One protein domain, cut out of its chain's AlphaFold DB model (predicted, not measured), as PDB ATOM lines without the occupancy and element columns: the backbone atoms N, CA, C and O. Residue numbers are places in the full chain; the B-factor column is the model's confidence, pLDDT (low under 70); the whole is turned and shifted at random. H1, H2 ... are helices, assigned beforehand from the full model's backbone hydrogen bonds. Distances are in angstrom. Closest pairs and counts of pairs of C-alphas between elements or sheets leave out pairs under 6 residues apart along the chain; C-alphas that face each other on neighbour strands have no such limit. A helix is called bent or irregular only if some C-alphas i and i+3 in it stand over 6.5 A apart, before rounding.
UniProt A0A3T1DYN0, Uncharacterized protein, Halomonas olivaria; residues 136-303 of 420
ATOM      1  N   GLU A 136       5.294  12.949  -4.262       80.31
ATOM      2  CA  GLU A 136       5.230  11.981  -5.364       80.31
ATOM      3  C   GLU A 136       4.344  10.771  -5.010       80.31
ATOM      4  O   GLU A 136       3.432  10.411  -5.759       80.31
ATOM      5  N   SER A 137       4.532  10.187  -3.820       79.06
ATOM      6  CA  SER A 137       3.738   9.034  -3.370       79.06
ATOM      7  C   SER A 137       2.263   9.369  -3.096       79.06
ATOM      8  O   SER A 137       1.381   8.572  -3.421       79.06
ATOM      9  N   SER A 138       1.971  10.556  -2.550       85.19
ATOM     10  CA  SER A 138       0.599  11.043  -2.368       85.19
ATOM     11  C   SER A 138      -0.086  11.321  -3.705       85.19
ATOM     12  O   SER A 138      -1.279  11.050  -3.834       85.19
ATOM     13  N   GLY A 139       0.656  11.795  -4.711       89.50
ATOM     14  CA  GLY A 139       0.152  11.987  -6.070       89.50
ATOM     15  C   GLY A 139      -0.313  10.680  -6.713       89.50
ATOM     16  O   GLY A 139      -1.417  10.624  -7.250       89.50
ATOM     17  N   ILE A 140       0.475   9.605  -6.590       89.94
ATOM     18  CA  ILE A 140       0.106   8.273  -7.102       89.94
ATOM     19  C   ILE A 140      -1.139   7.735  -6.382       89.94
ATOM     20  O   ILE A 140      -2.057   7.241  -7.034       89.94
ATOM     21  N   GLY A 141      -1.205   7.865  -5.052       88.88
ATOM     22  CA  GLY A 141      -2.377   7.440  -4.277       88.88
ATOM     23  C   GLY A 141      -3.652   8.189  -4.678       88.88
ATOM     24  O   GLY A 141      -4.695   7.572  -4.893       88.88
ATOM     25  N   LEU A 142      -3.558   9.511  -4.856       92.69
ATOM     26  CA  LEU A 142      -4.670  10.336  -5.327       92.69
ATOM     27  C   LEU A 142      -5.082   9.967  -6.759       92.69
ATOM     28  O   LEU A 142      -6.272   9.920  -7.052       92.69
ATOM     29  N   LEU A 143      -4.118   9.664  -7.632       93.06
ATOM     30  CA  LEU A 143      -4.376   9.220  -8.999       93.06
ATOM     31  C   LEU A 143      -5.125   7.882  -9.017       93.06
ATOM     32  O   LEU A 143      -6.123   7.767  -9.718       93.06
ATOM     33  N   ILE A 144      -4.702   6.895  -8.222       93.69
ATOM     34  CA  ILE A 144      -5.391   5.596  -8.117       93.69
ATOM     35  C   ILE A 144      -6.817   5.784  -7.594       93.69
ATOM     36  O   ILE A 144      -7.749   5.205  -8.149       93.69
ATOM     37  N   LEU A 145      -7.004   6.621  -6.569       92.38
ATOM     38  CA  LEU A 145      -8.325   6.927  -6.028       92.38
ATOM     39  C   LEU A 145      -9.216   7.619  -7.069       92.38
ATOM     40  O   LEU A 145     -10.361   7.216  -7.255       92.38
ATOM     41  N   LEU A 146      -8.687   8.616  -7.785       93.69
ATOM     42  CA  LEU A 146      -9.408   9.311  -8.849       93.69
ATOM     43  C   LEU A 146      -9.756   8.378 -10.005       93.69
ATOM     44  O   LEU A 146     -10.886   8.417 -10.471       93.69
ATOM     45  N   VAL A 147      -8.836   7.515 -10.442       94.00
ATOM     46  CA  VAL A 147      -9.091   6.514 -11.490       94.00
ATOM     47  C   VAL A 147     -10.149   5.516 -11.028       94.00
ATOM     48  O   VAL A 147     -11.086   5.240 -11.772       94.00
ATOM     49  N   GLY A 148     -10.056   5.023  -9.791       90.88
ATOM     50  CA  GLY A 148     -11.062   4.138  -9.208       90.88
ATOM     51  C   GLY A 148     -12.448   4.779  -9.209       90.88
ATOM     52  O   GLY A 148     -13.404   4.170  -9.678       90.88
ATOM     53  N   LEU A 149     -12.550   6.037  -8.775       91.06
ATOM     54  CA  LEU A 149     -13.807   6.789  -8.732       91.06
ATOM     55  C   LEU A 149     -14.329   7.116 -10.143       91.06
ATOM     56  O   LEU A 149     -15.526   6.997 -10.397       91.06
ATOM     57  N   LEU A 150     -13.431   7.443 -11.076       90.00
ATOM     58  CA  LEU A 150     -13.724   7.695 -12.489       90.00
ATOM     59  C   LEU A 150     -14.229   6.442 -13.213       90.00
ATOM     60  O   LEU A 150     -15.033   6.573 -14.126       90.00
ATOM     61  N   VAL A 151     -13.795   5.244 -12.817       88.00
ATOM     62  CA  VAL A 151     -14.299   3.976 -13.373       88.00
ATOM     63  C   VAL A 151     -15.601   3.555 -12.691       88.00
ATOM     64  O   VAL A 151     -16.543   3.149 -13.370       88.00
ATOM     65  N   LEU A 152     -15.697   3.674 -11.361       84.75
ATOM     66  CA  LEU A 152     -16.869   3.212 -10.610       84.75
ATOM     67  C   LEU A 152     -18.116   4.062 -10.886       84.75
ATOM     68  O   LEU A 152     -19.208   3.519 -11.058       84.75
ATOM     69  N   TYR A 153     -17.956   5.388 -10.942       86.38
ATOM     70  CA  TYR A 153     -19.053   6.337 -11.140       86.38
ATOM     71  C   TYR A 153     -19.871   6.069 -12.422       86.38
ATOM     72  O   TYR A 153     -21.095   5.921 -12.321       86.38
ATOM     73  N   PRO A 154     -19.259   5.947 -13.619       82.62
ATOM     74  CA  PRO A 154     -20.000   5.617 -14.827       82.62
ATOM     75  C   PRO A 154     -20.506   4.174 -14.816       82.62
ATOM     76  O   PRO A 154     -21.581   3.940 -15.351       82.62
ATOM     77  N   LEU A 155     -19.816   3.221 -14.181       78.12
ATOM     78  CA  LEU A 155     -20.253   1.821 -14.153       78.12
ATOM     79  C   LEU A 155     -21.577   1.650 -13.389       78.12
ATOM     80  O   LEU A 155     -22.509   1.020 -13.887       78.12
ATOM     81  N   THR A 156     -21.708   2.280 -12.216       76.94
ATOM     82  CA  THR A 156     -22.971   2.291 -11.456       76.94
ATOM     83  C   THR A 156     -24.086   2.997 -12.234       76.94
ATOM     84  O   THR A 156     -25.218   2.517 -12.269       76.94
ATOM     85  N   GLY A 157     -23.776   4.117 -12.894       77.94
ATOM     86  CA  GLY A 157     -24.752   4.864 -13.691       77.94
ATOM     87  C   GLY A 157     -25.197   4.141 -14.966       77.94
ATOM     88  O   GLY A 157     -26.377   4.192 -15.300       77.94
ATOM     89  N   SER A 158     -24.276   3.462 -15.650       76.00
ATOM     90  CA  SER A 158     -24.494   2.844 -16.961       76.00
ATOM     91  C   SER A 158     -25.237   1.514 -16.887       76.00
ATOM     92  O   SER A 158     -25.904   1.173 -17.853       76.00
ATOM     93  N   LEU A 159     -25.145   0.770 -15.778       75.19
ATOM     94  CA  LEU A 159     -25.871  -0.498 -15.628       75.19
ATOM     95  C   LEU A 159     -27.226  -0.320 -14.928       75.19
ATOM     96  O   LEU A 159     -28.211  -0.943 -15.310       75.19
ATOM     97  N   ILE A 160     -27.300   0.531 -13.899       79.94
ATOM     98  CA  ILE A 160     -28.493   0.597 -13.040       79.94
ATOM     99  C   ILE A 160     -29.575   1.506 -13.633       79.94
ATOM    100  O   ILE A 160     -30.761   1.186 -13.535       79.94
ATOM    101  N   ARG A 161     -29.207   2.639 -14.252       81.44
ATOM    102  CA  ARG A 161     -30.206   3.583 -14.784       81.44
ATOM    103  C   ARG A 161     -31.062   2.980 -15.905       81.44
ATOM    104  O   ARG A 161     -32.282   3.063 -15.764       81.44
ATOM    105  N   PRO A 162     -30.494   2.321 -16.939       83.75
ATOM    106  CA  PRO A 162     -31.302   1.739 -18.012       83.75
ATOM    107  C   PRO A 162     -32.276   0.677 -17.500       83.75
ATOM    108  O   PRO A 162     -33.409   0.612 -17.964       83.75
ATOM    109  N   LEU A 163     -31.880  -0.099 -16.485       84.38
ATOM    110  CA  LEU A 163     -32.734  -1.116 -15.871       84.38
ATOM    111  C   LEU A 163     -33.948  -0.499 -15.154       84.38
ATOM    112  O   LEU A 163     -35.081  -0.948 -15.334       84.38
ATOM    113  N   ILE A 164     -33.729   0.555 -14.362       85.44
ATOM    114  CA  ILE A 164     -34.807   1.258 -13.651       85.44
ATOM    115  C   ILE A 164     -35.731   1.981 -14.644       85.44
ATOM    116  O   ILE A 164     -36.946   2.041 -14.437       85.44
ATOM    117  N   ASP A 165     -35.177   2.542 -15.718       86.56
ATOM    118  CA  ASP A 165     -35.951   3.230 -16.753       86.56
ATOM    119  C   ASP A 165     -36.769   2.250 -17.594       86.56
ATOM    120  O   ASP A 165     -37.939   2.520 -17.865       86.56
ATOM    121  N   PHE A 166     -36.207   1.091 -17.938       87.81
ATOM    122  CA  PHE A 166     -36.926  -0.007 -18.582       87.81
ATOM    123  C   PHE A 166     -38.112  -0.461 -17.722       87.81
ATOM    124  O   PHE A 166     -39.249  -0.502 -18.192       87.81
ATOM    125  N   GLN A 167     -37.870  -0.723 -16.431       88.75
ATOM    126  CA  GLN A 167     -38.912  -1.147 -15.494       88.75
ATOM    127  C   GLN A 167     -40.038  -0.110 -15.385       88.75
ATOM    128  O   GLN A 167     -41.216  -0.474 -15.384       88.75
ATOM    129  N   ARG A 168     -39.694   1.181 -15.285       89.06
ATOM    130  CA  ARG A 168     -40.682   2.268 -15.208       89.06
ATOM    131  C   ARG A 168     -41.522   2.364 -16.477       89.06
ATOM    132  O   ARG A 168     -42.744   2.383 -16.373       89.06
ATOM    133  N   GLN A 169     -40.886   2.361 -17.648       90.00
ATOM    134  CA  GLN A 169     -41.583   2.412 -18.936       90.00
ATOM    135  C   GLN A 169     -42.551   1.238 -19.093       90.00
ATOM    136  O   GLN A 169     -43.712   1.439 -19.442       90.00
ATOM    137  N   LEU A 170     -42.104   0.021 -18.772       87.12
ATOM    138  CA  LEU A 170     -42.949  -1.164 -18.872       87.12
ATOM    139  C   LEU A 170     -44.122  -1.112 -17.882       87.12
ATOM    140  O   LEU A 170     -45.253  -1.417 -18.251       87.12
ATOM    141  N   LYS A 171     -43.886  -0.658 -16.644       87.62
ATOM    142  CA  LYS A 171     -44.945  -0.473 -15.641       87.62
ATOM    143  C   LYS A 171     -46.007   0.528 -16.101       87.62
ATOM    144  O   LYS A 171     -47.198   0.273 -15.919       87.62
ATOM    145  N   ASP A 172     -45.590   1.640 -16.701       89.00
ATOM    146  CA  ASP A 172     -46.502   2.666 -17.208       89.00
ATOM    147  C   ASP A 172     -47.341   2.149 -18.383       89.00
ATOM    148  O   ASP A 172     -48.548   2.402 -18.428       89.00
ATOM    149  N   ILE A 173     -46.741   1.381 -19.298       88.00
ATOM    150  CA  ILE A 173     -47.453   0.739 -20.416       88.00
ATOM    151  C   ILE A 173     -48.507  -0.235 -19.883       88.00
ATOM    152  O   ILE A 173     -49.670  -0.152 -20.270       88.00
ATOM    153  N   THR A 174     -48.140  -1.101 -18.938       84.62
ATOM    154  CA  THR A 174     -49.064  -2.095 -18.374       84.62
ATOM    155  C   THR A 174     -50.204  -1.451 -17.580       84.62
ATOM    156  O   THR A 174     -51.327  -1.945 -17.619       84.62
ATOM    157  N   HIS A 175     -49.957  -0.341 -16.876       83.88
ATOM    158  CA  HIS A 175     -50.999   0.353 -16.111       83.88
ATOM    159  C   HIS A 175     -51.933   1.191 -16.995       83.88
ATOM    160  O   HIS A 175     -53.136   1.251 -16.750       83.88
ATOM    161  N   SER A 176     -51.389   1.877 -18.003       84.81
ATOM    162  CA  SER A 176     -52.181   2.715 -18.913       84.81
ATOM    163  C   SER A 176     -52.866   1.922 -20.026       84.81
ATOM    164  O   SER A 176     -53.805   2.439 -20.627       84.81
ATOM    165  N   LEU A 177     -52.399   0.695 -20.302       81.06
ATOM    166  CA  LEU A 177     -52.775  -0.116 -21.469       81.06
ATOM    167  C   LEU A 177     -52.560   0.626 -22.803       81.06
ATOM    168  O   LEU A 177     -53.126   0.264 -23.834       81.06
ATOM    169  N   ASP A 178     -51.720   1.665 -22.795       85.94
ATOM    170  CA  ASP A 178     -51.384   2.455 -23.971       85.94
ATOM    171  C   ASP A 178     -50.285   1.750 -24.778       85.94
ATOM    172  O   ASP A 178     -49.090   2.028 -24.653       85.94
ATOM    173  N   LEU A 179     -50.717   0.824 -25.634       85.06
ATOM    174  CA  LEU A 179     -49.854   0.054 -26.534       85.06
ATOM    175  C   LEU A 179     -49.248   0.896 -27.667       85.06
ATOM    176  O   LEU A 179     -48.552   0.341 -28.515       85.06
ATOM    177  N   SER A 180     -49.505   2.206 -27.738       83.81
ATOM    178  CA  SER A 180     -48.801   3.092 -28.676       83.81
ATOM    179  C   SER A 180     -47.398   3.452 -28.180       83.81
ATOM    180  O   SER A 180     -46.517   3.785 -28.975       83.81
ATOM    181  N   ARG A 181     -47.161   3.327 -26.870       86.56
ATOM    182  CA  ARG A 181     -45.855   3.549 -26.254       86.56
ATOM    183  C   ARG A 181     -44.912   2.384 -26.532       86.56
ATOM    184  O   ARG A 181     -45.324   1.249 -26.774       86.56
ATOM    185  N   ARG A 182     -43.620   2.687 -26.529       87.38
ATOM    186  CA  ARG A 182     -42.533   1.740 -26.772       87.38
ATOM    187  C   ARG A 182     -41.495   1.898 -25.675       87.38
ATOM    188  O   ARG A 182     -41.300   3.003 -25.173       87.38
ATOM    189  N   VAL A 183     -40.857   0.797 -25.312       89.44
ATOM    190  CA  VAL A 183     -39.747   0.792 -24.368       89.44
ATOM    191  C   VAL A 183     -38.487   1.182 -25.129       89.44
ATOM    192  O   VAL A 183     -38.086   0.498 -26.068       89.44
ATOM    193  N   SER A 184     -37.880   2.302 -24.752       85.88
ATOM    194  CA  SER A 184     -36.612   2.769 -25.315       85.88
ATOM    195  C   SER A 184     -35.484   2.595 -24.307       85.88
ATOM    196  O   SER A 184     -35.648   2.906 -23.123       85.88
ATOM    197  N   THR A 185     -34.340   2.121 -24.787       84.12
ATOM    198  CA  THR A 185     -33.096   2.004 -24.023       84.12
ATOM    199  C   THR A 185     -31.920   2.387 -24.916       84.12
ATOM    200  O   THR A 185     -31.930   2.096 -26.113       84.12
ATOM    201  N   ASP A 186     -30.921   3.049 -24.334       78.69
ATOM    202  CA  ASP A 186     -29.646   3.346 -25.001       78.69
ATOM    203  C   ASP A 186     -28.697   2.135 -24.997       78.69
ATOM    204  O   ASP A 186     -27.668   2.142 -25.680       78.69
ATOM    205  N   ASP A 187     -29.034   1.089 -24.233       78.38
ATOM    206  CA  ASP A 187     -28.272  -0.151 -24.206       78.38
ATOM    207  C   ASP A 187     -28.468  -0.935 -25.511       78.38
ATOM    208  O   ASP A 187     -29.589  -1.135 -25.973       78.38
ATOM    209  N   LYS A 188     -27.362  -1.382 -26.107       76.56
ATOM    210  CA  LYS A 188     -27.337  -2.216 -27.321       76.56
ATOM    211  C   LYS A 188     -26.980  -3.671 -27.028       76.56
ATOM    212  O   LYS A 188     -26.899  -4.464 -27.963       76.56
ATOM    213  N   ALA A 189     -26.700  -3.988 -25.770       80.75
ATOM    214  CA  ALA A 189     -26.449  -5.334 -25.300       80.75
ATOM    215  C   ALA A 189     -27.786  -5.995 -24.910       80.75
ATOM    216  O   ALA A 189     -28.793  -5.840 -25.606       80.75
ATOM    217  N   GLU A 190     -27.818  -6.735 -23.808       78.12
ATOM    218  CA  GLU A 190     -28.939  -7.596 -23.432       78.12
ATOM    219  C   GLU A 190     -30.240  -6.821 -23.156       78.12
ATOM    220  O   GLU A 190     -31.315  -7.273 -23.554       78.12
ATOM    221  N   LEU A 191     -30.181  -5.630 -22.535       81.62
ATOM    222  CA  LEU A 191     -31.395  -4.828 -22.301       81.62
ATOM    223  C   LEU A 191     -31.954  -4.234 -23.598       81.62
ATOM    224  O   LEU A 191     -33.166  -4.045 -23.707       81.62
ATOM    225  N   GLY A 192     -31.090  -3.947 -24.575       84.56
ATOM    226  CA  GLY A 192     -31.483  -3.471 -25.901       84.56
ATOM    227  C   GLY A 192     -32.284  -4.502 -26.675       84.56
ATOM    228  O   GLY A 192     -33.353  -4.198 -27.208       84.56
ATOM    229  N   ASP A 193     -31.786  -5.736 -26.691       84.44
ATOM    230  CA  ASP A 193     -32.471  -6.855 -27.332       84.44
ATOM    231  C   ASP A 193     -33.836  -7.122 -26.673       84.44
ATOM    232  O   ASP A 193     -34.863  -7.197 -27.351       84.44
ATOM    233  N   LEU A 194     -33.886  -7.105 -25.336       83.12
ATOM    234  CA  LEU A 194     -35.133  -7.264 -24.585       83.12
ATOM    235  C   LEU A 194     -36.151  -6.146 -24.871       83.12
ATOM    236  O   LEU A 194     -37.350  -6.411 -25.005       83.12
ATOM    237  N   ALA A 195     -35.702  -4.894 -24.985       88.06
ATOM    238  CA  ALA A 195     -36.569  -3.775 -25.347       88.06
ATOM    239  C   ALA A 195     -37.145  -3.929 -26.760       88.06
ATOM    240  O   ALA A 195     -38.337  -3.686 -26.961       88.06
ATOM    241  N   ASN A 196     -36.341  -4.386 -27.723       89.06
ATOM    242  CA  ASN A 196     -36.806  -4.640 -29.087       89.06
ATOM    243  C   ASN A 196     -37.860  -5.751 -29.134       89.06
ATOM    244  O   ASN A 196     -38.929  -5.545 -29.708       89.06
ATOM    245  N   GLN A 197     -37.609  -6.879 -28.468       85.00
ATOM    246  CA  GLN A 197     -38.564  -7.989 -28.385       85.00
ATOM    247  C   GLN A 197     -39.873  -7.560 -27.703       85.00
ATOM    248  O   GLN A 197     -40.967  -7.865 -28.179       85.00
ATOM    249  N   THR A 198     -39.776  -6.760 -26.634       87.62
ATOM    250  CA  THR A 198     -40.948  -6.181 -25.956       87.62
ATOM    251  C   THR A 198     -41.743  -5.270 -26.896       87.62
ATOM    252  O   THR A 198     -42.971  -5.323 -26.937       87.62
ATOM    253  N   ASN A 199     -41.065  -4.435 -27.682       90.69
ATOM    254  CA  ASN A 199     -41.706  -3.526 -28.630       90.69
ATOM    255  C   ASN A 199     -42.411  -4.255 -29.773       90.69
ATOM    256  O   ASN A 199     -43.509  -3.854 -30.162       90.69
ATOM    257  N   GLU A 200     -41.807  -5.325 -30.286       89.00
ATOM    258  CA  GLU A 200     -42.424  -6.173 -31.302       89.00
ATOM    259  C   GLU A 200     -43.700  -6.835 -30.765       89.00
ATOM    260  O   GLU A 200     -44.734  -6.841 -31.441       89.00
ATOM    261  N   LEU A 201     -43.674  -7.304 -29.514       82.81
ATOM    262  CA  LEU A 201     -44.855  -7.833 -28.834       82.81
ATOM    263  C   LEU A 201     -45.961  -6.778 -28.695       82.81
ATOM    264  O   LEU A 201     -47.113  -7.040 -29.045       82.81
ATOM    265  N   LEU A 202     -45.624  -5.571 -28.228       88.06
ATOM    266  CA  LEU A 202     -46.585  -4.469 -28.103       88.06
ATOM    267  C   LEU A 202     -47.221  -4.112 -29.456       88.06
ATOM    268  O   LEU A 202     -48.414  -3.813 -29.523       88.06
ATOM    269  N   GLU A 203     -46.453  -4.173 -30.546       88.25
ATOM    270  CA  GLU A 203     -46.965  -3.950 -31.897       88.25
ATOM    271  C   GLU A 203     -47.937  -5.047 -32.343       88.25
ATOM    272  O   GLU A 203     -49.008  -4.737 -32.874       88.25
ATOM    273  N   ARG A 204     -47.604  -6.321 -32.102       84.00
ATOM    274  CA  ARG A 204     -48.495  -7.453 -32.403       84.00
ATOM    275  C   ARG A 204     -49.808  -7.347 -31.624       84.00
ATOM    276  O   ARG A 204     -50.874  -7.435 -32.230       84.00
ATOM    277  N   LEU A 205     -49.745  -7.038 -30.327       81.44
ATOM    278  CA  LEU A 205     -50.930  -6.810 -29.492       81.44
ATOM    279  C   LEU A 205     -51.775  -5.632 -29.993       81.44
ATOM    280  O   LEU A 205     -52.997  -5.742 -30.092       81.44
ATOM    281  N   SER A 206     -51.136  -4.515 -30.357       87.12
ATOM    282  CA  SER A 206     -51.825  -3.340 -30.900       87.12
ATOM    283  C   SER A 206     -52.562  -3.662 -32.204       87.12
ATOM    284  O   SER A 206     -53.736  -3.307 -32.345       87.12
ATOM    285  N   ARG A 207     -51.916  -4.381 -33.134       85.25
ATOM    286  CA  ARG A 207     -52.543  -4.828 -34.388       85.25
ATOM    287  C   ARG A 207     -53.728  -5.753 -34.136       85.25
ATOM    288  O   ARG A 207     -54.778  -5.557 -34.743       85.25
ATOM    289  N   ALA A 208     -53.580  -6.713 -33.230       76.25
ATOM    290  CA  ALA A 208     -54.637  -7.668 -32.931       76.25
ATOM    291  C   ALA A 208     -55.861  -6.983 -32.294       76.25
ATOM    292  O   ALA A 208     -56.994  -7.214 -32.717       76.25
ATOM    293  N   ILE A 209     -55.652  -6.048 -31.358       82.62
ATOM    294  CA  ILE A 209     -56.740  -5.244 -30.776       82.62
ATOM    295  C   ILE A 209     -57.409  -4.358 -31.836       82.62
ATOM    296  O   ILE A 209     -58.637  -4.252 -31.859       82.62
ATOM    297  N   ALA A 210     -56.635  -3.753 -32.742       83.56
ATOM    298  CA  ALA A 210     -57.186  -2.956 -33.835       83.56
ATOM    299  C   ALA A 210     -58.044  -3.801 -34.796       83.56
ATOM    300  O   ALA A 210     -59.112  -3.348 -35.216       83.56
ATOM    301  N   ALA A 211     -57.622  -5.030 -35.107       77.31
ATOM    302  CA  ALA A 211     -58.399  -5.971 -35.913       77.31
ATOM    303  C   ALA A 211     -59.722  -6.343 -35.226       77.31
ATOM    304  O   ALA A 211     -60.786  -6.249 -35.840       77.31
ATOM    305  N   VAL A 212     -59.686  -6.654 -33.925       76.56
ATOM    306  CA  VAL A 212     -60.894  -6.930 -33.128       76.56
ATOM    307  C   VAL A 212     -61.843  -5.728 -33.123       76.56
ATOM    308  O   VAL A 212     -63.039  -5.894 -33.364       76.56
ATOM    309  N   ALA A 213     -61.331  -4.512 -32.909       81.88
ATOM    310  CA  ALA A 213     -62.138  -3.292 -32.915       81.88
ATOM    311  C   ALA A 213     -62.782  -3.026 -34.287       81.88
ATOM    312  O   ALA A 213     -63.972  -2.711 -34.367       81.88
ATOM    313  N   LYS A 214     -62.022  -3.209 -35.374       79.50
ATOM    314  CA  LYS A 214     -62.520  -3.084 -36.751       79.50
ATOM    315  C   LYS A 214     -63.629  -4.099 -37.035       79.50
ATOM    316  O   LYS A 214     -64.665  -3.726 -37.583       79.50
ATOM    317  N   ASN A 215     -63.450  -5.350 -36.615       71.75
ATOM    318  CA  ASN A 215     -64.438  -6.408 -36.823       71.75
ATOM    319  C   ASN A 215     -65.695  -6.178 -35.975       71.75
ATOM    320  O   ASN A 215     -66.803  -6.346 -36.479       71.75
ATOM    321  N   ALA A 216     -65.556  -5.693 -34.737       74.81
ATOM    322  CA  ALA A 216     -66.693  -5.279 -33.913       74.81
ATOM    323  C   ALA A 216     -67.480  -4.119 -34.554       74.81
ATOM    324  O   ALA A 216     -68.715  -4.112 -34.542       74.81
ATOM    325  N   GLN A 217     -66.790  -3.155 -35.172       80.31
ATOM    326  CA  GLN A 217     -67.437  -2.059 -35.894       80.31
ATOM    327  C   GLN A 217     -68.154  -2.552 -37.160       80.31
ATOM    328  O   GLN A 217     -69.295  -2.154 -37.399       80.31
ATOM    329  N   ALA A 218     -67.526  -3.434 -37.943       73.44
ATOM    330  CA  ALA A 218     -68.146  -4.057 -39.113       73.44
ATOM    331  C   ALA A 218     -69.406  -4.843 -38.716       73.44
ATOM    332  O   ALA A 218     -70.461  -4.669 -39.324       73.44
ATOM    333  N   LEU A 219     -69.333  -5.615 -37.629       73.38
ATOM    334  CA  LEU A 219     -70.466  -6.340 -37.062       73.38
ATOM    335  C   LEU A 219     -71.608  -5.403 -36.655       73.38
ATOM    336  O   LEU A 219     -72.763  -5.650 -36.989       73.38
ATOM    337  N   THR A 220     -71.283  -4.293 -35.988       78.31
ATOM    338  CA  THR A 220     -72.268  -3.274 -35.595       78.31
ATOM    339  C   THR A 220     -72.939  -2.642 -36.819       78.31
ATOM    340  O   THR A 220     -74.150  -2.440 -36.824       78.31
ATOM    341  N   GLN A 221     -72.177  -2.361 -37.882       76.75
ATOM    342  CA  GLN A 221     -72.724  -1.826 -39.134       76.75
ATOM    343  C   GLN A 221     -73.634  -2.829 -39.849       76.75
ATOM    344  O   GLN A 221     -74.676  -2.436 -40.373       76.75
ATOM    345  N   VAL A 222     -73.263  -4.112 -39.871       72.69
ATOM    346  CA  VAL A 222     -74.104  -5.184 -40.424       72.69
ATOM    347  C   VAL A 222     -75.390  -5.320 -39.609       72.69
ATOM    348  O   VAL A 222     -76.467  -5.367 -40.195       72.69
ATOM    349  N   ALA A 223     -75.304  -5.287 -38.276       70.81
ATOM    350  CA  ALA A 223     -76.471  -5.323 -37.398       70.81
ATOM    351  C   ALA A 223     -77.408  -4.117 -37.615       70.81
ATOM    352  O   ALA A 223     -78.621  -4.298 -37.690       70.81
ATOM    353  N   ASP A 224     -76.870  -2.903 -37.790       76.38
ATOM    354  CA  ASP A 224     -77.663  -1.698 -38.089       76.38
ATOM    355  C   ASP A 224     -78.313  -1.763 -39.482       76.38
ATOM    356  O   ASP A 224     -79.482  -1.409 -39.648       76.38
ATOM    357  N   ARG A 225     -77.594  -2.277 -40.492       71.69
ATOM    358  CA  ARG A 225     -78.162  -2.535 -41.826       71.69
ATOM    359  C   ARG A 225     -79.271  -3.572 -41.769       71.69
ATOM    360  O   ARG A 225     -80.302  -3.360 -42.401       71.69
ATOM    361  N   LEU A 226     -79.093  -4.651 -41.011       66.38
ATOM    362  CA  LEU A 226     -80.105  -5.688 -40.843       66.38
ATOM    363  C   LEU A 226     -81.328  -5.144 -40.100       66.38
ATOM    364  O   LEU A 226     -82.444  -5.379 -40.540       66.38
ATOM    365  N   ALA A 227     -81.145  -4.346 -39.045       69.19
ATOM    366  CA  ALA A 227     -82.243  -3.705 -38.321       69.19
ATOM    367  C   ALA A 227     -83.022  -2.712 -39.203       69.19
ATOM    368  O   ALA A 227     -84.253  -2.728 -39.221       69.19
ATOM    369  N   LYS A 228     -82.322  -1.880 -39.988       67.75
ATOM    370  CA  LYS A 228     -82.947  -0.970 -40.963       67.75
ATOM    371  C   LYS A 228     -83.653  -1.723 -42.083       67.75
ATOM    372  O   LYS A 228     -84.752  -1.341 -42.461       67.75
ATOM    373  N   THR A 229     -83.049  -2.794 -42.591       58.94
ATOM    374  CA  THR A 229     -83.635  -3.614 -43.657       58.94
ATOM    375  C   THR A 229     -84.828  -4.399 -43.132       58.94
ATOM    376  O   THR A 229     -85.859  -4.369 -43.773       58.94
ATOM    377  N   ALA A 230     -84.786  -4.985 -41.935       56.59
ATOM    378  CA  ALA A 230     -85.946  -5.606 -41.292       56.59
ATOM    379  C   ALA A 230     -87.078  -4.595 -41.018       56.59
ATOM    380  O   ALA A 230     -88.252  -4.939 -41.128       56.59
ATOM    381  N   GLY A 231     -86.741  -3.333 -40.723       54.81
ATOM    382  CA  GLY A 231     -87.709  -2.236 -40.607       54.81
ATOM    383  C   GLY A 231     -88.284  -1.739 -41.944       54.81
ATOM    384  O   GLY A 231     -89.358  -1.141 -41.952       54.81
ATOM    385  N   LEU A 232     -87.598  -1.984 -43.068       51.44
ATOM    386  CA  LEU A 232     -88.000  -1.579 -44.426       51.44
ATOM    387  C   LEU A 232     -88.563  -2.747 -45.270       51.44
ATOM    388  O   LEU A 232     -89.309  -2.518 -46.223       51.44
ATOM    389  N   SER A 233     -88.250  -3.995 -44.921       45.84
ATOM    390  CA  SER A 233     -88.523  -5.213 -45.688       45.84
ATOM    391  C   SER A 233     -89.683  -5.996 -45.095       45.84
ATOM    392  O   SER A 233     -89.519  -7.045 -44.483       45.84
ATOM    393  N   GLY A 234     -90.887  -5.529 -45.402       52.88
ATOM    394  CA  GLY A 234     -92.041  -6.416 -45.504       52.88
ATOM    395  C   GLY A 234     -92.072  -7.245 -46.800       52.88
ATOM    396  O   GLY A 234     -93.048  -7.962 -46.983       52.88
ATOM    397  N   VAL A 235     -91.105  -7.126 -47.741       50.34
ATOM    398  CA  VAL A 235     -91.325  -7.645 -49.119       50.34
ATOM    399  C   VAL A 235     -90.145  -8.343 -49.850       50.34
ATOM    400  O   VAL A 235     -90.431  -9.044 -50.809       50.34
ATOM    401  N   HIS A 236     -88.858  -8.289 -49.462       51.94
ATOM    402  CA  HIS A 236     -87.792  -8.978 -50.251       51.94
ATOM    403  C   HIS A 236     -86.643  -9.540 -49.382       51.94
ATOM    404  O   HIS A 236     -85.695  -8.815 -49.093       51.94
ATOM    405  N   GLY A 237     -86.714 -10.811 -48.953       57.28
ATOM    406  CA  GLY A 237     -85.802 -11.390 -47.943       57.28
ATOM    407  C   GLY A 237     -85.283 -12.806 -48.233       57.28
ATOM    408  O   GLY A 237     -85.714 -13.754 -47.589       57.28
ATOM    409  N   SER A 238     -84.341 -12.968 -49.168       57.47
ATOM    410  CA  SER A 238     -83.554 -14.216 -49.276       57.47
ATOM    411  C   SER A 238     -82.078 -13.970 -49.581       57.47
ATOM    412  O   SER A 238     -81.212 -14.544 -48.927       57.47
ATOM    413  N   ASP A 239     -81.778 -13.083 -50.528       55.72
ATOM    414  CA  ASP A 239     -80.406 -12.951 -51.041       55.72
ATOM    415  C   ASP A 239     -79.534 -12.060 -50.137       55.72
ATOM    416  O   ASP A 239     -78.356 -12.338 -49.927       55.72
ATOM    417  N   ILE A 240     -80.142 -11.042 -49.514       58.75
ATOM    418  CA  ILE A 240     -79.466 -10.115 -48.590       58.75
ATOM    419  C   ILE A 240     -79.121 -10.799 -47.258       58.75
ATOM    420  O   ILE A 240     -78.049 -10.558 -46.703       58.75
ATOM    421  N   ASP A 241     -79.989 -11.684 -46.759       60.34
ATOM    422  CA  ASP A 241     -79.743 -12.419 -45.512       60.34
ATOM    423  C   ASP A 241     -78.574 -13.406 -45.663       60.34
ATOM    424  O   ASP A 241     -77.800 -13.603 -44.723       60.34
ATOM    425  N   HIS A 242     -78.391 -13.985 -46.855       64.06
ATOM    426  CA  HIS A 242     -77.306 -14.928 -47.121       64.06
ATOM    427  C   HIS A 242     -75.936 -14.234 -47.212       64.06
ATOM    428  O   HIS A 242     -74.978 -14.679 -46.578       64.06
ATOM    429  N   GLU A 243     -75.846 -13.108 -47.929       65.62
ATOM    430  CA  GLU A 243     -74.604 -12.330 -48.069       65.62
ATOM    431  C   GLU A 243     -74.176 -11.683 -46.736       65.62
ATOM    432  O   GLU A 243     -72.998 -11.714 -46.359       65.62
ATOM    433  N   ALA A 244     -75.138 -11.158 -45.965       67.38
ATOM    434  CA  ALA A 244     -74.883 -10.615 -44.631       67.38
ATOM    435  C   ALA A 244     -74.406 -11.699 -43.651       67.38
ATOM    436  O   ALA A 244     -73.457 -11.473 -42.896       67.38
ATOM    437  N   SER A 245     -75.013 -12.890 -43.692       68.94
ATOM    438  CA  SER A 245     -74.617 -14.022 -42.849       68.94
ATOM    439  C   SER A 245     -73.219 -14.552 -43.201       68.94
ATOM    440  O   SER A 245     -72.422 -14.790 -42.295       68.94
ATOM    441  N   GLN A 246     -72.868 -14.654 -44.490       72.19
ATOM    442  CA  GLN A 246     -71.520 -15.057 -44.920       72.19
ATOM    443  C   GLN A 246     -70.440 -14.051 -44.506       72.19
ATOM    444  O   GLN A 246     -69.389 -14.445 -44.001       72.19
ATOM    445  N   THR A 247     -70.703 -12.752 -44.661       71.25
ATOM    446  CA  THR A 247     -69.755 -11.698 -44.257       71.25
ATOM    447  C   THR A 247     -69.538 -11.699 -42.740       71.25
ATOM    448  O   THR A 247     -68.419 -11.519 -42.260       71.25
ATOM    449  N   MET A 248     -70.604 -11.947 -41.973       70.44
ATOM    450  CA  MET A 248     -70.541 -12.093 -40.520       70.44
ATOM    451  C   MET A 248     -69.736 -13.332 -40.109       70.44
ATOM    452  O   MET A 248     -68.900 -13.230 -39.215       70.44
ATOM    453  N   ALA A 249     -69.936 -14.472 -40.776       70.56
ATOM    454  CA  ALA A 249     -69.174 -15.694 -40.517       70.56
ATOM    455  C   ALA A 249     -67.669 -15.494 -40.766       70.56
ATOM    456  O   ALA A 249     -66.864 -15.827 -39.899       70.56
ATOM    457  N   ALA A 250     -67.293 -14.854 -41.878       72.56
ATOM    458  CA  ALA A 250     -65.896 -14.546 -42.187       72.56
ATOM    459  C   ALA A 250     -65.251 -13.606 -41.148       72.56
ATOM    460  O   ALA A 250     -64.129 -13.842 -40.703       72.56
ATOM    461  N   ALA A 251     -65.974 -12.571 -40.698       70.06
ATOM    462  CA  ALA A 251     -65.485 -11.659 -39.660       70.06
ATOM    463  C   ALA A 251     -65.310 -12.349 -38.293       70.06
ATOM    464  O   ALA A 251     -64.403 -12.003 -37.533       70.06
ATOM    465  N   VAL A 252     -66.170 -13.325 -37.973       69.44
ATOM    466  CA  VAL A 252     -66.066 -14.143 -36.755       69.44
ATOM    467  C   VAL A 252     -64.878 -15.106 -36.835       69.44
ATOM    468  O   VAL A 252     -64.153 -15.237 -35.850       69.44
ATOM    469  N   GLU A 253     -64.623 -15.728 -37.988       73.94
ATOM    470  CA  GLU A 253     -63.447 -16.588 -38.193       73.94
ATOM    471  C   GLU A 253     -62.128 -15.804 -38.083       73.94
ATOM    472  O   GLU A 253     -61.212 -16.231 -37.378       73.94
ATOM    473  N   GLU A 254     -62.041 -14.618 -38.691       72.12
ATOM    474  CA  GLU A 254     -60.860 -13.748 -38.586       72.12
ATOM    475  C   GLU A 254     -60.632 -13.261 -37.142       72.12
ATOM    476  O   GLU A 254     -59.497 -13.198 -36.656       72.12
ATOM    477  N   MET A 255     -61.718 -12.975 -36.414       66.94
ATOM    478  CA  MET A 255     -61.658 -12.633 -34.993       66.94
ATOM    479  C   MET A 255     -61.165 -13.814 -34.152       66.94
ATOM    480  O   MET A 255     -60.304 -13.623 -33.294       66.94
ATOM    481  N   ALA A 256     -61.656 -15.028 -34.412       71.19
ATOM    482  CA  ALA A 256     -61.204 -16.231 -33.720       71.19
ATOM    483  C   ALA A 256     -59.704 -16.487 -33.950       71.19
ATOM    484  O   ALA A 256     -58.983 -16.783 -32.997       71.19
ATOM    485  N   SER A 257     -59.215 -16.288 -35.180       75.81
ATOM    486  CA  SER A 257     -57.785 -16.383 -35.502       75.81
ATOM    487  C   SER A 257     -56.951 -15.335 -34.759       75.81
ATOM    488  O   SER A 257     -55.919 -15.666 -34.180       75.81
ATOM    489  N   SER A 258     -57.409 -14.080 -34.729       73.50
ATOM    490  CA  SER A 258     -56.704 -12.991 -34.036       73.50
ATOM    491  C   SER A 258     -56.632 -13.233 -32.524       73.50
ATOM    492  O   SER A 258     -55.602 -12.996 -31.900       73.50
ATOM    493  N   VAL A 259     -57.715 -13.743 -31.926       72.06
ATOM    494  CA  VAL A 259     -57.746 -14.106 -30.501       72.06
ATOM    495  C   VAL A 259     -56.779 -15.253 -30.208       72.06
ATOM    496  O   VAL A 259     -56.054 -15.177 -29.220       72.06
ATOM    497  N   ALA A 260     -56.712 -16.273 -31.070       76.75
ATOM    498  CA  ALA A 260     -55.771 -17.380 -30.908       76.75
ATOM    499  C   ALA A 260     -54.302 -16.915 -30.950       76.75
ATOM    500  O   ALA A 260     -53.493 -17.356 -30.132       76.75
ATOM    501  N   GLU A 261     -53.964 -15.981 -31.844       75.12
ATOM    502  CA  GLU A 261     -52.620 -15.393 -31.922       75.12
ATOM    503  C   GLU A 261     -52.277 -14.584 -30.655       75.12
ATOM    504  O   GLU A 261     -51.194 -14.746 -30.086       75.12
ATOM    505  N   ILE A 262     -53.221 -13.785 -30.134       71.19
ATOM    506  CA  ILE A 262     -53.050 -13.082 -28.849       71.19
ATOM    507  C   ILE A 262     -52.793 -14.083 -27.718       71.19
ATOM    508  O   ILE A 262     -51.875 -13.884 -26.926       71.19
ATOM    509  N   THR A 263     -53.573 -15.163 -27.631       72.19
ATOM    510  CA  THR A 263     -53.391 -16.173 -26.580       72.19
ATOM    511  C   THR A 263     -52.000 -16.804 -26.642       72.19
ATOM    512  O   THR A 263     -51.329 -16.869 -25.615       72.19
ATOM    513  N   SER A 264     -51.523 -17.172 -27.834       76.94
ATOM    514  CA  SER A 264     -50.180 -17.738 -28.011       76.94
ATOM    515  C   SER A 264     -49.075 -16.763 -27.587       76.94
ATOM    516  O   SER A 264     -48.159 -17.144 -26.862       76.94
ATOM    517  N   THR A 265     -49.176 -15.485 -27.960       69.31
ATOM    518  CA  THR A 265     -48.183 -14.476 -27.539       69.31
ATOM    519  C   THR A 265     -48.211 -14.200 -26.033       69.31
ATOM    520  O   THR A 265     -47.168 -13.950 -25.428       69.31
ATOM    521  N   MET A 266     -49.381 -14.287 -25.393       69.88
ATOM    522  CA  MET A 266     -49.506 -14.178 -23.935       69.88
ATOM    523  C   MET A 266     -48.846 -15.363 -23.214       69.88
ATOM    524  O   MET A 266     -48.246 -15.171 -22.155       69.88
ATOM    525  N   GLU A 267     -48.902 -16.567 -23.787       75.75
ATOM    526  CA  GLU A 267     -48.183 -17.741 -23.269       75.75
ATOM    527  C   GLU A 267     -46.657 -17.579 -23.389       75.75
ATOM    528  O   GLU A 267     -45.927 -17.863 -22.431       75.75
ATOM    529  N   GLU A 268     -46.162 -17.050 -24.514       75.19
ATOM    530  CA  GLU A 268     -44.737 -16.731 -24.695       75.19
ATOM    531  C   GLU A 268     -44.256 -15.653 -23.707       75.19
ATOM    532  O   GLU A 268     -43.212 -15.819 -23.067       75.19
ATOM    533  N   LEU A 269     -45.037 -14.582 -23.508       71.50
ATOM    534  CA  LEU A 269     -44.728 -13.526 -22.535       71.50
ATOM    535  C   LEU A 269     -44.699 -14.060 -21.100       71.50
ATOM    536  O   LEU A 269     -43.818 -13.689 -20.319       71.50
ATOM    537  N   SER A 270     -45.659 -14.917 -20.747       73.38
ATOM    538  CA  SER A 270     -45.699 -15.576 -19.439       73.38
ATOM    539  C   SER A 270     -44.415 -16.377 -19.209       73.38
ATOM    540  O   SER A 270     -43.753 -16.210 -18.185       73.38
ATOM    541  N   THR A 271     -43.996 -17.145 -20.217       78.00
ATOM    542  CA  THR A 271     -42.767 -17.951 -20.173       78.00
ATOM    543  C   THR A 271     -41.516 -17.081 -20.021       78.00
ATOM    544  O   THR A 271     -40.715 -17.318 -19.115       78.00
ATOM    545  N   SER A 272     -41.367 -16.027 -20.833       72.88
ATOM    546  CA  SER A 272     -40.245 -15.078 -20.712       72.88
ATOM    547  C   SER A 272     -40.226 -14.374 -19.353       72.88
ATOM    548  O   SER A 272     -39.165 -14.193 -18.759       72.88
ATOM    549  N   SER A 273     -41.395 -14.015 -18.815       67.88
ATOM    550  CA  SER A 273     -41.500 -13.389 -17.492       67.88
ATOM    551  C   SER A 273     -41.025 -14.329 -16.382       67.88
ATOM    552  O   SER A 273     -40.321 -13.891 -15.470       67.88
ATOM    553  N   THR A 274     -41.356 -15.624 -16.468       78.06
ATOM    554  CA  THR A 274     -40.830 -16.644 -15.549       78.06
ATOM    555  C   THR A 274     -39.311 -16.772 -15.671       78.06
ATOM    556  O   THR A 274     -38.623 -16.741 -14.655       78.06
ATOM    557  N   GLN A 275     -38.764 -16.807 -16.889       78.31
ATOM    558  CA  GLN A 275     -37.311 -16.871 -17.097       78.31
ATOM    559  C   GLN A 275     -36.579 -15.643 -16.533       78.31
ATOM    560  O   GLN A 275     -35.522 -15.781 -15.917       78.31
ATOM    561  N   ILE A 276     -37.141 -14.440 -16.685       70.25
ATOM    562  CA  ILE A 276     -36.585 -13.212 -16.092       70.25
ATOM    563  C   ILE A 276     -36.591 -13.294 -14.564       70.25
ATOM    564  O   ILE A 276     -35.616 -12.882 -13.928       70.25
ATOM    565  N   ALA A 277     -37.663 -13.819 -13.964       73.00
ATOM    566  CA  ALA A 277     -37.734 -14.012 -12.520       73.00
ATOM    567  C   ALA A 277     -36.645 -14.985 -12.033       73.00
ATOM    568  O   ALA A 277     -35.922 -14.665 -11.086       73.00
ATOM    569  N   ASP A 278     -36.455 -16.107 -12.733       80.38
ATOM    570  CA  ASP A 278     -35.423 -17.103 -12.419       80.38
ATOM    571  C   ASP A 278     -34.003 -16.531 -12.565       80.38
ATOM    572  O   ASP A 278     -33.159 -16.687 -11.677       80.38
ATOM    573  N   HIS A 279     -33.730 -15.802 -13.650       78.69
ATOM    574  CA  HIS A 279     -32.439 -15.142 -13.850       78.69
ATOM    575  C   HIS A 279     -32.177 -14.054 -12.808       78.69
ATOM    576  O   HIS A 279     -31.062 -13.958 -12.293       78.69
ATOM    577  N   SER A 280     -33.194 -13.274 -12.440       72.81
ATOM    578  CA  SER A 280     -33.081 -12.268 -11.381       72.81
ATOM    579  C   SER A 280     -32.733 -12.912 -10.039       72.81
ATOM    580  O   SER A 280     -31.867 -12.408  -9.322       72.81
ATOM    581  N   GLN A 281     -33.343 -14.057  -9.722       81.44
ATOM    582  CA  GLN A 281     -33.010 -14.820  -8.521       81.44
ATOM    583  C   GLN A 281     -31.561 -15.327  -8.561       81.44
ATOM    584  O   GLN A 281     -30.828 -15.180  -7.582       81.44
ATOM    585  N   SER A 282     -31.104 -15.828  -9.711       85.38
ATOM    586  CA  SER A 282     -29.711 -16.257  -9.892       85.38
ATOM    587  C   SER A 282     -28.710 -15.109  -9.697       85.38
ATOM    588  O   SER A 282     -27.684 -15.285  -9.036       85.38
ATOM    589  N   VAL A 283     -29.019 -13.906 -10.195       80.25
ATOM    590  CA  VAL A 283     -28.192 -12.705  -9.978       80.25
ATOM    591  C   VAL A 283     -28.095 -12.361  -8.490       80.25
ATOM    592  O   VAL A 283     -27.003 -12.053  -8.005       80.25
ATOM    593  N   VAL A 284     -29.202 -12.451  -7.745       83.31
ATOM    594  CA  VAL A 284     -29.210 -12.236  -6.287       83.31
ATOM    595  C   VAL A 284     -28.314 -13.254  -5.578       83.31
ATOM    596  O   VAL A 284     -27.525 -12.878  -4.706       83.31
ATOM    597  N   ASP A 285     -28.368 -14.523  -5.977       88.38
ATOM    598  CA  ASP A 285     -27.536 -15.575  -5.386       88.38
ATOM    599  C   ASP A 285     -26.041 -15.331  -5.643       88.38
ATOM    600  O   ASP A 285     -25.224 -15.404  -4.718       88.38
ATOM    601  N   VAL A 286     -25.671 -14.955  -6.872       88.56
ATOM    602  CA  VAL A 286     -24.285 -14.599  -7.228       88.56
ATOM    603  C   VAL A 286     -23.813 -13.358  -6.464       88.56
ATOM    604  O   VAL A 286     -22.675 -13.325  -5.979       88.56
ATOM    605  N   ALA A 287     -24.670 -12.348  -6.298       82.75
ATOM    606  CA  ALA A 287     -24.354 -11.155  -5.517       82.75
ATOM    607  C   ALA A 287     -24.097 -11.498  -4.039       82.75
ATOM    608  O   ALA A 287     -23.108 -11.036  -3.459       82.75
ATOM    609  N   ASN A 288     -24.916 -12.371  -3.445       89.81
ATOM    610  CA  ASN A 288     -24.733 -12.847  -2.072       89.81
ATOM    611  C   ASN A 288     -23.430 -13.640  -1.901       89.81
ATOM    612  O   ASN A 288     -22.676 -13.391  -0.957       89.81
ATOM    613  N   GLN A 289     -23.109 -14.537  -2.840       93.00
ATOM    614  CA  GLN A 289     -21.833 -15.263  -2.834       93.00
ATOM    615  C   GLN A 289     -20.634 -14.317  -2.965       93.00
ATOM    616  O   GLN A 289     -19.612 -14.499  -2.300       93.00
ATOM    617  N   THR A 290     -20.750 -13.285  -3.802       88.69
ATOM    618  CA  THR A 290     -19.707 -12.267  -3.982       88.69
ATOM    619  C   THR A 290     -19.489 -11.475  -2.694       88.69
ATOM    620  O   THR A 290     -18.346 -11.299  -2.270       88.69
ATOM    621  N   LEU A 291     -20.567 -11.071  -2.014       90.38
ATOM    622  CA  LEU A 291     -20.497 -10.402  -0.715       90.38
ATOM    623  C   LEU A 291     -19.822 -11.287   0.344       90.38
ATOM    624  O   LEU A 291     -18.970 -10.810   1.097       90.38
ATOM    625  N   GLU A 292     -20.155 -12.577   0.393       94.62
ATOM    626  CA  GLU A 292     -19.529 -13.524   1.319       94.62
ATOM    627  C   GLU A 292     -18.026 -13.686   1.045       94.62
ATOM    628  O   GLU A 292     -17.211 -13.618   1.970       94.62
ATOM    629  N   ARG A 293     -17.636 -13.840  -0.228       92.31
ATOM    630  CA  ARG A 293     -16.224 -13.906  -0.637       92.31
ATOM    631  C   ARG A 293     -15.478 -12.622  -0.286       92.31
ATOM    632  O   ARG A 293     -14.370 -12.697   0.238       92.31
ATOM    633  N   SER A 294     -16.097 -11.459  -0.493       91.56
ATOM    634  CA  SER A 294     -15.518 -10.165  -0.121       91.56
ATOM    635  C   SER A 294     -15.315 -10.045   1.393       91.56
ATOM    636  O   SER A 294     -14.269  -9.570   1.832       91.56
ATOM    637  N   ARG A 295     -16.269 -10.520   2.208       93.88
ATOM    638  CA  ARG A 295     -16.130 -10.558   3.675       93.88
ATOM    639  C   ARG A 295     -14.985 -11.470   4.111       93.88
ATOM    640  O   ARG A 295     -14.154 -11.050   4.910       93.88
ATOM    641  N   LYS A 296     -14.892 -12.678   3.542       93.88
ATOM    642  CA  LYS A 296     -13.773 -13.606   3.786       93.88
ATOM    643  C   LYS A 296     -12.426 -12.984   3.400       93.88
ATOM    644  O   LYS A 296     -11.474 -13.084   4.169       93.88
ATOM    645  N   GLY A 297     -12.361 -12.293   2.259       93.56
ATOM    646  CA  GLY A 297     -11.176 -11.549   1.825       93.56
ATOM    647  C   GLY A 297     -10.779 -10.444   2.806       93.56
ATOM    648  O   GLY A 297      -9.616 -10.353   3.190       93.56
ATOM    649  N   SER A 298     -11.750  -9.664   3.291       91.56
ATOM    650  CA  SER A 298     -11.515  -8.631   4.309       91.56
ATOM    651  C   SER A 298     -10.957  -9.217   5.610       91.56
ATOM    652  O   SER A 298     -10.005  -8.670   6.163       91.56
ATOM    653  N   SER A 299     -11.505 -10.335   6.095       93.44
ATOM    654  CA  SER A 299     -10.987 -11.007   7.295       93.44
ATOM    655  C   SER A 299      -9.579 -11.567   7.085       93.44
ATOM    656  O   SER A 299      -8.743 -11.476   7.982       93.44
ATOM    657  N   ALA A 300      -9.276 -12.101   5.897       92.56
ATOM    658  CA  ALA A 300      -7.930 -12.558   5.558       92.56
ATOM    659  C   ALA A 300      -6.913 -11.402   5.542       92.56
ATOM    660  O   ALA A 300      -5.795 -11.566   6.028       92.56
ATOM    661  N   MET A 301      -7.305 -10.220   5.053       90.31
ATOM    662  CA  MET A 301      -6.465  -9.016   5.103       90.31
ATOM    663  C   MET A 301      -6.223  -8.530   6.534       90.31
ATOM    664  O   MET A 301      -5.089  -8.200   6.875       90.31
ATOM    665  N   GLN A 302      -7.241  -8.559   7.398       91.56
ATOM    666  CA  GLN A 302      -7.073  -8.244   8.823       91.56
ATOM    667  C   GLN A 302      -6.108  -9.218   9.515       91.56
ATOM    668  O   GLN A 302      -5.236  -8.797  10.276       91.56
ATOM    669  N   LEU A 303      -6.212 -10.517   9.213       92.88
ATOM    670  CA  LEU A 303      -5.280 -11.521   9.727       92.88
ATOM    671  C   LEU A 303      -3.850 -11.280   9.221       92.88
ATOM    672  O   LEU A 303      -2.906 -11.354  10.006       92.88
TER     673      LEU A 303
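AT A GLANCE: This is residues 136 to 303 of the 420 residues of an uncharacterized protein of Halomonas olivaria (UniProt A0A3T1DYN0). A long, slender helical hairpin, H2 and H3, makes one end of this domain, and H1 continues the line of H2 toward the other end, overlapping it only near H2's beginning. H1 residues 136 to 157 and H3 residues 270 to 303 stick out toward that other end as two separate arms, while the link from H1 folds back to reach H2. The printed part has 168 residues with three named helices, in the order H1, H2, H3, and no named strand; its class is all helix. It is extended, a rod spanning 107 by 29 by 22 A, with a radius of gyration of the C-alphas of 29.2 A.

HOW THE PARTS SIT: Begin with H3, residues 239 to 303, the longest helix. With its residues 244 to 265 alone it touches H2, residues 190 to 232; the closest C-alphas are those of Ala 208 and Ser 258, 5.8 A apart. They form a helical hairpin, at a shallow tilt of 22 degrees, opposite ways. H1, residues 136 to 176, only just touches H2, with 3 pairs of C-alphas within 8 A; the closest are those of Leu 163 and Leu 191, 7.5 A. Here H1 touches H2 with its residues 162 to 166 alone, and H2 touches H1 with its residues 191 to 195 alone, at a shallow tilt of 14 degrees, the same way. H1 and H3 are apart. In H2 and H3 every O i to N i+4 pair is within hydrogen-bond range; in H1, 34 of 37 are.

IN THESE COORDINATES: Find C-alpha 239 at (-80.406, -12.951, -51.041); from there H3 runs 96.6 A to C-alpha 303 at (-5.280, -11.521, 9.727). H2 measures 63.0 A. Look for C-alpha 136 at (5.230, 11.981, -5.364), where H1 begins its 59.7 A; it is neither bent nor irregular, but only just: C-alphas 159 and 162 are 6.3 A apart.

THE WHOLE: The C-alphas farthest apart, those of Glu 136 and Val 235, are 107.8 A apart. The printed part has no cut. The link H1 to H2, residues 177 to 189, is long; H2 to H3 is short. Look for pLDDT under 70 at 25 residues, among them 226 to 245.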